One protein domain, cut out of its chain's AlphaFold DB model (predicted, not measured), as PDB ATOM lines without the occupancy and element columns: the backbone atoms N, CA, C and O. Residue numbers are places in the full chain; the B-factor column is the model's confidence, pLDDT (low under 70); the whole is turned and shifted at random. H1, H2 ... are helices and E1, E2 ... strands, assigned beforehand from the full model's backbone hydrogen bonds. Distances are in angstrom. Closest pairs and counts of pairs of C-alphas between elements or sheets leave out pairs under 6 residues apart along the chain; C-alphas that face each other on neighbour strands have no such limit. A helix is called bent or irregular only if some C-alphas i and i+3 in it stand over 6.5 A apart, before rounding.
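This is residues 977 to 1019 of the 1021 residues of the protein "Hypothetical protein" of Rotaria sp. Silwood2 (UniProt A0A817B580). One helix, H1, and a two-stranded hairpin, E1 and E2, make a V: they are joined at its point by a tight turn at residue 992, and E1 is the strand next to the helix. At the hairpin's other end a wide loop, residues 998 to 1013, carries the chain away from E1 and back into E2. The printed part has 43 residues with one named helix and two named strands, in the order H1, E1, E2; the sheet E1 - E2 is antiparallel and the class is mixed, helices and strands. The whole is only just loose, close to compact, with a radius of gyration of the C-alphas of 11.3 A and spans of 30 by 24 by 14 A.

H1, residues 977 to 991, is followed by E1, residues 993 to 997, after a tight link of 1 residue. H1 and E1 have 5 pairs of C-alphas within 8 A, and the closest are those of Glu 988 and Lys 994, 5.3 A apart. Their centres are 9.2 A apart. E2, residues 1014 to 1018, is the antiparallel neighbour of E1, and the two form a hairpin, with 154 degrees between their N-to-C directions. The C-alphas of 995 and 1016 face each other at 4.8 A. Across the pair, N 1015 and O 996 are within hydrogen-bond range at 2.8 A, and so are N 994 and O 1017 at 2.9 A. H1 and E2 are near each other, with 6 pairs of C-alphas within 10 A. In H1, 10 of 11 O i to N i+4 pairs are within hydrogen-bond range.

H1 begins with C-alpha 977 at (141.028, 140.888, 138.408) and is 21.5 A long from first to last C-alpha. It is neither bent nor irregular, but only just: C-alphas 980 and 983 are 6.2 A apart. E1 begins with C-alpha 993 at (135.536, 156.203, 149.800) and is 13.1 A long. In the loop after it, residues 1003 to 1005 are helical, a run too short to bear a name. E2 is 12.6 A long and ends with C-alpha 1018 at (131.972, 157.439, 152.584).

The two C-alphas farthest apart are those of Leu 990 and Gln 1004, at 30.5 A. The printed part has no cut. The link from E1 to E2 is long, with 16 residues, whose C-alphas lie 5 to 17 A from the mean of all C-alphas. The mean pLDDT of the printed part is 80.2, and residues 978 and 1019 are under 70.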
ATOM      1  N   GLU A 977     141.608 140.733 137.042       71.94
ATOM      2  CA  GLU A 977     141.028 140.888 138.408       71.94
ATOM      3  C   GLU A 977     141.676 141.977 139.289       71.94
ATOM      4  O   GLU A 977     141.006 142.640 140.085       71.94
ATOM      5  N   HIS A 978     142.963 142.249 139.082       68.75
ATOM      6  CA  HIS A 978     143.756 143.104 139.957       68.75
ATOM      7  C   HIS A 978     143.501 144.618 139.837       68.75
ATOM      8  O   HIS A 978     144.113 145.374 140.589       68.75
ATOM      9  N   VAL A 979     142.532 145.070 139.023       76.19
ATOM     10  CA  VAL A 979     142.011 146.470 139.029       76.19
ATOM     11  C   VAL A 979     140.558 146.605 139.260       76.19
ATOM     12  O   VAL A 979     140.107 147.707 139.576       76.19
ATOM     13  N   LEU A 980     139.835 145.496 139.208       77.56
ATOM     14  CA  LEU A 980     138.638 145.468 140.006       77.56
ATOM     15  C   LEU A 980     139.079 145.876 141.419       77.56
ATOM     16  O   LEU A 980     138.677 146.943 141.847       77.56
ATOM     17  N   GLN A 981     140.183 145.310 141.927       79.88
ATOM     18  CA  GLN A 981     140.904 145.885 143.067       79.88
ATOM     19  C   GLN A 981     141.612 147.247 142.832       79.88
ATOM     20  O   GLN A 981     141.163 148.269 143.317       79.88
ATOM     21  N   GLY A 982     142.719 147.316 142.092       80.12
ATOM     22  CA  GLY A 982     143.566 148.512 141.922       80.12
ATOM     23  C   GLY A 982     142.920 149.849 141.498       80.12
ATOM     24  O   GLY A 982     143.397 150.882 141.962       80.12
ATOM     25  N   LEU A 983     141.852 149.886 140.681       82.62
ATOM     26  CA  LEU A 983     141.158 151.151 140.354       82.62
ATOM     27  C   LEU A 983     140.186 151.480 141.472       82.62
ATOM     28  O   LEU A 983     140.022 152.658 141.742       82.62
ATOM     29  N   PHE A 984     139.606 150.487 142.159       87.12
ATOM     30  CA  PHE A 984     138.953 150.774 143.431       87.12
ATOM     31  C   PHE A 984     139.986 151.367 144.390       87.12
ATOM     32  O   PHE A 984     139.840 152.536 144.687       87.12
ATOM     33  N   ASN A 985     141.113 150.717 144.699       81.38
ATOM     34  CA  ASN A 985     142.167 151.297 145.552       81.38
ATOM     35  C   ASN A 985     142.618 152.718 145.124       81.38
ATOM     36  O   ASN A 985     142.983 153.529 145.973       81.38
ATOM     37  N   PHE A 986     142.627 153.035 143.822       78.19
ATOM     38  CA  PHE A 986     142.941 154.376 143.313       78.19
ATOM     39  C   PHE A 986     141.785 155.381 143.478       78.19
ATOM     40  O   PHE A 986     142.035 156.543 143.775       78.19
ATOM     41  N   VAL A 987     140.531 154.954 143.313       77.62
ATOM     42  CA  VAL A 987     139.322 155.773 143.517       77.62
ATOM     43  C   VAL A 987     139.033 155.953 145.015       77.62
ATOM     44  O   VAL A 987     138.735 157.065 145.430       77.62
ATOM     45  N   GLU A 988     139.231 154.926 145.843       83.69
ATOM     46  CA  GLU A 988     139.265 155.016 147.310       83.69
ATOM     47  C   GLU A 988     140.260 156.096 147.747       83.69
ATOM     48  O   GLU A 988     139.902 157.029 148.457       83.69
ATOM     49  N   PHE A 989     141.492 156.038 147.231       77.50
ATOM     50  CA  PHE A 989     142.528 157.027 147.525       77.50
ATOM     51  C   PHE A 989     142.221 158.441 146.993       77.50
ATOM     52  O   PHE A 989     142.605 159.422 147.625       77.50
ATOM     53  N   LEU A 990     141.563 158.575 145.835       70.50
ATOM     54  CA  LEU A 990     141.245 159.883 145.246       70.50
ATOM     55  C   LEU A 990     140.030 160.580 145.873       70.50
ATOM     56  O   LEU A 990     139.943 161.805 145.773       70.50
ATOM     57  N   PHE A 991     139.092 159.827 146.456       75.69
ATOM     58  CA  PHE A 991     137.789 160.347 146.893       75.69
ATOM     59  C   PHE A 991     137.426 160.006 148.354       75.69
ATOM     60  O   PHE A 991     136.331 160.351 148.781       75.69
ATOM     61  N   ASP A 992     138.323 159.360 149.110       79.75
ATOM     62  CA  ASP A 992     138.156 158.926 150.517       79.75
ATOM     63  C   ASP A 992     136.905 158.053 150.769       79.75
ATOM     64  O   ASP A 992     136.244 158.098 151.810       79.75
ATOM     65  N   VAL A 993     136.590 157.227 149.767       85.25
ATOM     66  CA  VAL A 993     135.536 156.203 149.800       85.25
ATOM     67  C   VAL A 993     136.132 154.802 149.973       85.25
ATOM     68  O   VAL A 993     137.337 154.609 149.824       85.25
ATOM     69  N   LYS A 994     135.294 153.795 150.235       85.81
ATOM     70  CA  LYS A 994     135.660 152.365 150.196       85.81
ATOM     71  C   LYS A 994     134.713 151.561 149.323       85.81
ATOM     72  O   LYS A 994     133.511 151.791 149.393       85.81
ATOM     73  N   PHE A 995     135.231 150.587 148.572       87.81
ATOM     74  CA  PHE A 995     134.436 149.654 147.765       87.81
ATOM     75  C   PHE A 995     134.420 148.263 148.401       87.81
ATOM     76  O   PHE A 995     135.225 147.390 148.068       87.81
ATOM     77  N   GLU A 996     133.471 148.033 149.303       87.25
ATOM     78  CA  GLU A 996     133.297 146.729 149.948       87.25
ATOM     79  C   GLU A 996     132.392 145.832 149.090       87.25
ATOM     80  O   GLU A 996     131.277 146.219 148.739       87.25
ATOM     81  N   LEU A 997     132.873 144.638 148.717       85.81
ATOM     82  CA  LEU A 997     132.106 143.670 147.920       85.81
ATOM     83  C   LEU A 997     130.888 143.190 148.720       85.81
ATOM     84  O   LEU A 997     131.042 142.498 149.729       85.81
ATOM     85  N   GLU A 998     129.683 143.517 148.253       85.75
ATOM     86  CA  GLU A 998     128.449 143.109 148.919       85.75
ATOM     87  C   GLU A 998     128.049 141.708 148.446       85.75
ATOM     88  O   GLU A 998     127.378 141.516 147.430       85.75
ATOM     89  N   ASN A 999     128.518 140.705 149.188       78.06
ATOM     90  CA  ASN A 999     128.299 139.292 148.878       78.06
ATOM     91  C   ASN A 999     126.825 138.878 149.023       78.06
ATOM     92  O   ASN A 999     126.406 137.926 148.371       78.06
ATOM     93  N   ASN A1000     126.041 139.599 149.833       78.81
ATOM     94  CA  ASN A1000     124.611 139.356 150.031       78.81
ATOM     95  C   ASN A1000     123.746 140.380 149.270       78.81
ATOM     96  O   ASN A1000     122.652 140.727 149.715       78.81
ATOM     97  N   PHE A1001     124.236 140.896 148.136       81.25
ATOM     98  CA  PHE A1001     123.468 141.811 147.296       81.25
ATOM     99  C   PHE A1001     122.403 141.066 146.487       81.25
ATOM    100  O   PHE A1001     122.729 140.094 145.799       81.25
ATOM    101  N   ASP A1002     121.167 141.561 146.541       82.94
ATOM    102  CA  ASP A1002     120.006 141.004 145.844       82.94
ATOM    103  C   ASP A1002     120.250 140.916 144.322       82.94
ATOM    104  O   ASP A1002     120.715 141.867 143.681       82.94
ATOM    105  N   GLU A1003     119.976 139.740 143.753       80.62
ATOM    106  CA  GLU A1003     120.201 139.421 142.341       80.62
ATOM    107  C   GLU A1003     119.318 140.257 141.408       80.62
ATOM    108  O   GLU A1003     119.736 140.528 140.283       80.62
ATOM    109  N   GLN A1004     118.156 140.745 141.869       79.19
ATOM    110  CA  GLN A1004     117.253 141.530 141.018       79.19
ATOM    111  C   GLN A1004     117.926 142.792 140.444       79.19
ATOM    112  O   GLN A1004     117.573 143.265 139.365       79.19
ATOM    113  N   TYR A1005     118.934 143.321 141.146       81.81
ATOM    114  CA  TYR A1005     119.705 144.513 140.787       81.81
ATOM    115  C   TYR A1005     121.000 144.192 140.010       81.81
ATOM    116  O   TYR A1005     121.892 145.040 139.915       81.81
ATOM    117  N   LYS A1006     121.136 142.987 139.433       82.12
ATOM    118  CA  LYS A1006     122.298 142.560 138.628       82.12
ATOM    119  C   LYS A1006     121.877 142.219 137.197       82.12
ATOM    120  O   LYS A1006     121.025 141.373 136.965       82.12
ATOM    121  N   TRP A1007     122.514 142.834 136.196       77.75
ATOM    122  CA  TRP A1007     122.204 142.572 134.775       77.75
ATOM    123  C   TRP A1007     122.853 141.296 134.201       77.75
ATOM    124  O   TRP A1007     122.663 140.991 133.020       77.75
ATOM    125  N   HIS A1008     123.668 140.589 134.989       81.12
ATOM    126  CA  HIS A1008     124.258 139.279 134.690       81.12
ATOM    127  C   HIS A1008     124.786 138.656 135.997       81.12
ATOM    128  O   HIS A1008     125.177 139.394 136.898       81.12
ATOM    129  N   THR A1009     124.887 137.326 136.084       77.12
ATOM    130  CA  THR A1009     125.424 136.610 137.269       77.12
ATOM    131  C   THR A1009     126.854 137.012 137.633       77.12
ATOM    132  O   THR A1009     127.267 136.919 138.783       77.12
ATOM    133  N   ASP A1010     127.614 137.474 136.642       78.75
ATOM    134  CA  ASP A1010     129.021 137.858 136.793       78.75
ATOM    135  C   ASP A1010     129.177 139.323 137.270       78.75
ATOM    136  O   ASP A1010     130.294 139.839 137.352       78.75
ATOM    137  N   VAL A1011     128.071 140.027 137.556       83.00
ATOM    138  CA  VAL A1011     128.082 141.408 138.065       83.00
ATOM    139  C   VAL A1011     128.378 141.408 139.561       83.00
ATOM    140  O   VAL A1011     127.510 141.190 140.404       83.00
ATOM    141  N   GLN A1012     129.628 141.710 139.893       82.38
ATOM    142  CA  GLN A1012     130.050 141.992 141.261       82.38
ATOM    143  C   GLN A1012     129.600 143.402 141.666       82.38
ATOM    144  O   GLN A1012     129.942 144.382 140.997       82.38
ATOM    145  N   VAL A1013     128.852 143.504 142.767       83.75
ATOM    146  CA  VAL A1013     128.355 144.776 143.308       83.75
ATOM    147  C   VAL A1013     129.147 145.160 144.552       83.75
ATOM    148  O   VAL A1013     129.366 144.346 145.445       83.75
ATOM    149  N   TYR A1014     129.571 146.420 144.603       85.19
ATOM    150  CA  TYR A1014     130.399 146.968 145.670       85.19
ATOM    151  C   TYR A1014     129.664 148.139 146.321       85.19
ATOM    152  O   TYR A1014     129.265 149.074 145.621       85.19
ATOM    153  N   ARG A1015     129.494 148.112 147.647       84.12
ATOM    154  CA  ARG A1015     129.003 149.267 148.406       84.12
ATOM    155  C   ARG A1015     130.110 150.318 148.425       84.12
ATOM    156  O   ARG A1015     131.209 150.027 148.888       84.12
ATOM    157  N   CYS A1016     129.809 151.515 147.926       85.25
ATOM    158  CA  CYS A1016     130.678 152.683 148.034       85.25
ATOM    159  C   CYS A1016     130.366 153.403 149.354       85.25
ATOM    160  O   CYS A1016     129.329 154.052 149.456       85.25
ATOM    161  N   ILE A1017     131.223 153.238 150.360       82.62
ATOM    162  CA  ILE A1017     131.054 153.785 151.719       82.62
ATOM    163  C   ILE A1017     131.871 155.075 151.834       82.62
ATOM    164  O   ILE A1017     133.059 155.059 151.515       82.62
ATOM    165  N   GLU A1018     131.279 156.166 152.325       75.81
ATOM    166  CA  GLU A1018     131.972 157.439 152.584       75.81
ATOM    167  C   GLU A1018     132.002 157.704 154.099       75.81
ATOM    168  O   GLU A1018     130.987 157.581 154.779       75.81
ATOM    169  N   ASN A1019     133.170 158.033 154.664       59.75
ATOM    170  CA  ASN A1019     133.370 158.288 156.106       59.75
ATOM    171  C   ASN A1019     132.929 157.170 157.095       59.75
ATOM    172  O   ASN A1019     133.088 157.337 158.306       59.75
TER     173      ASN A1019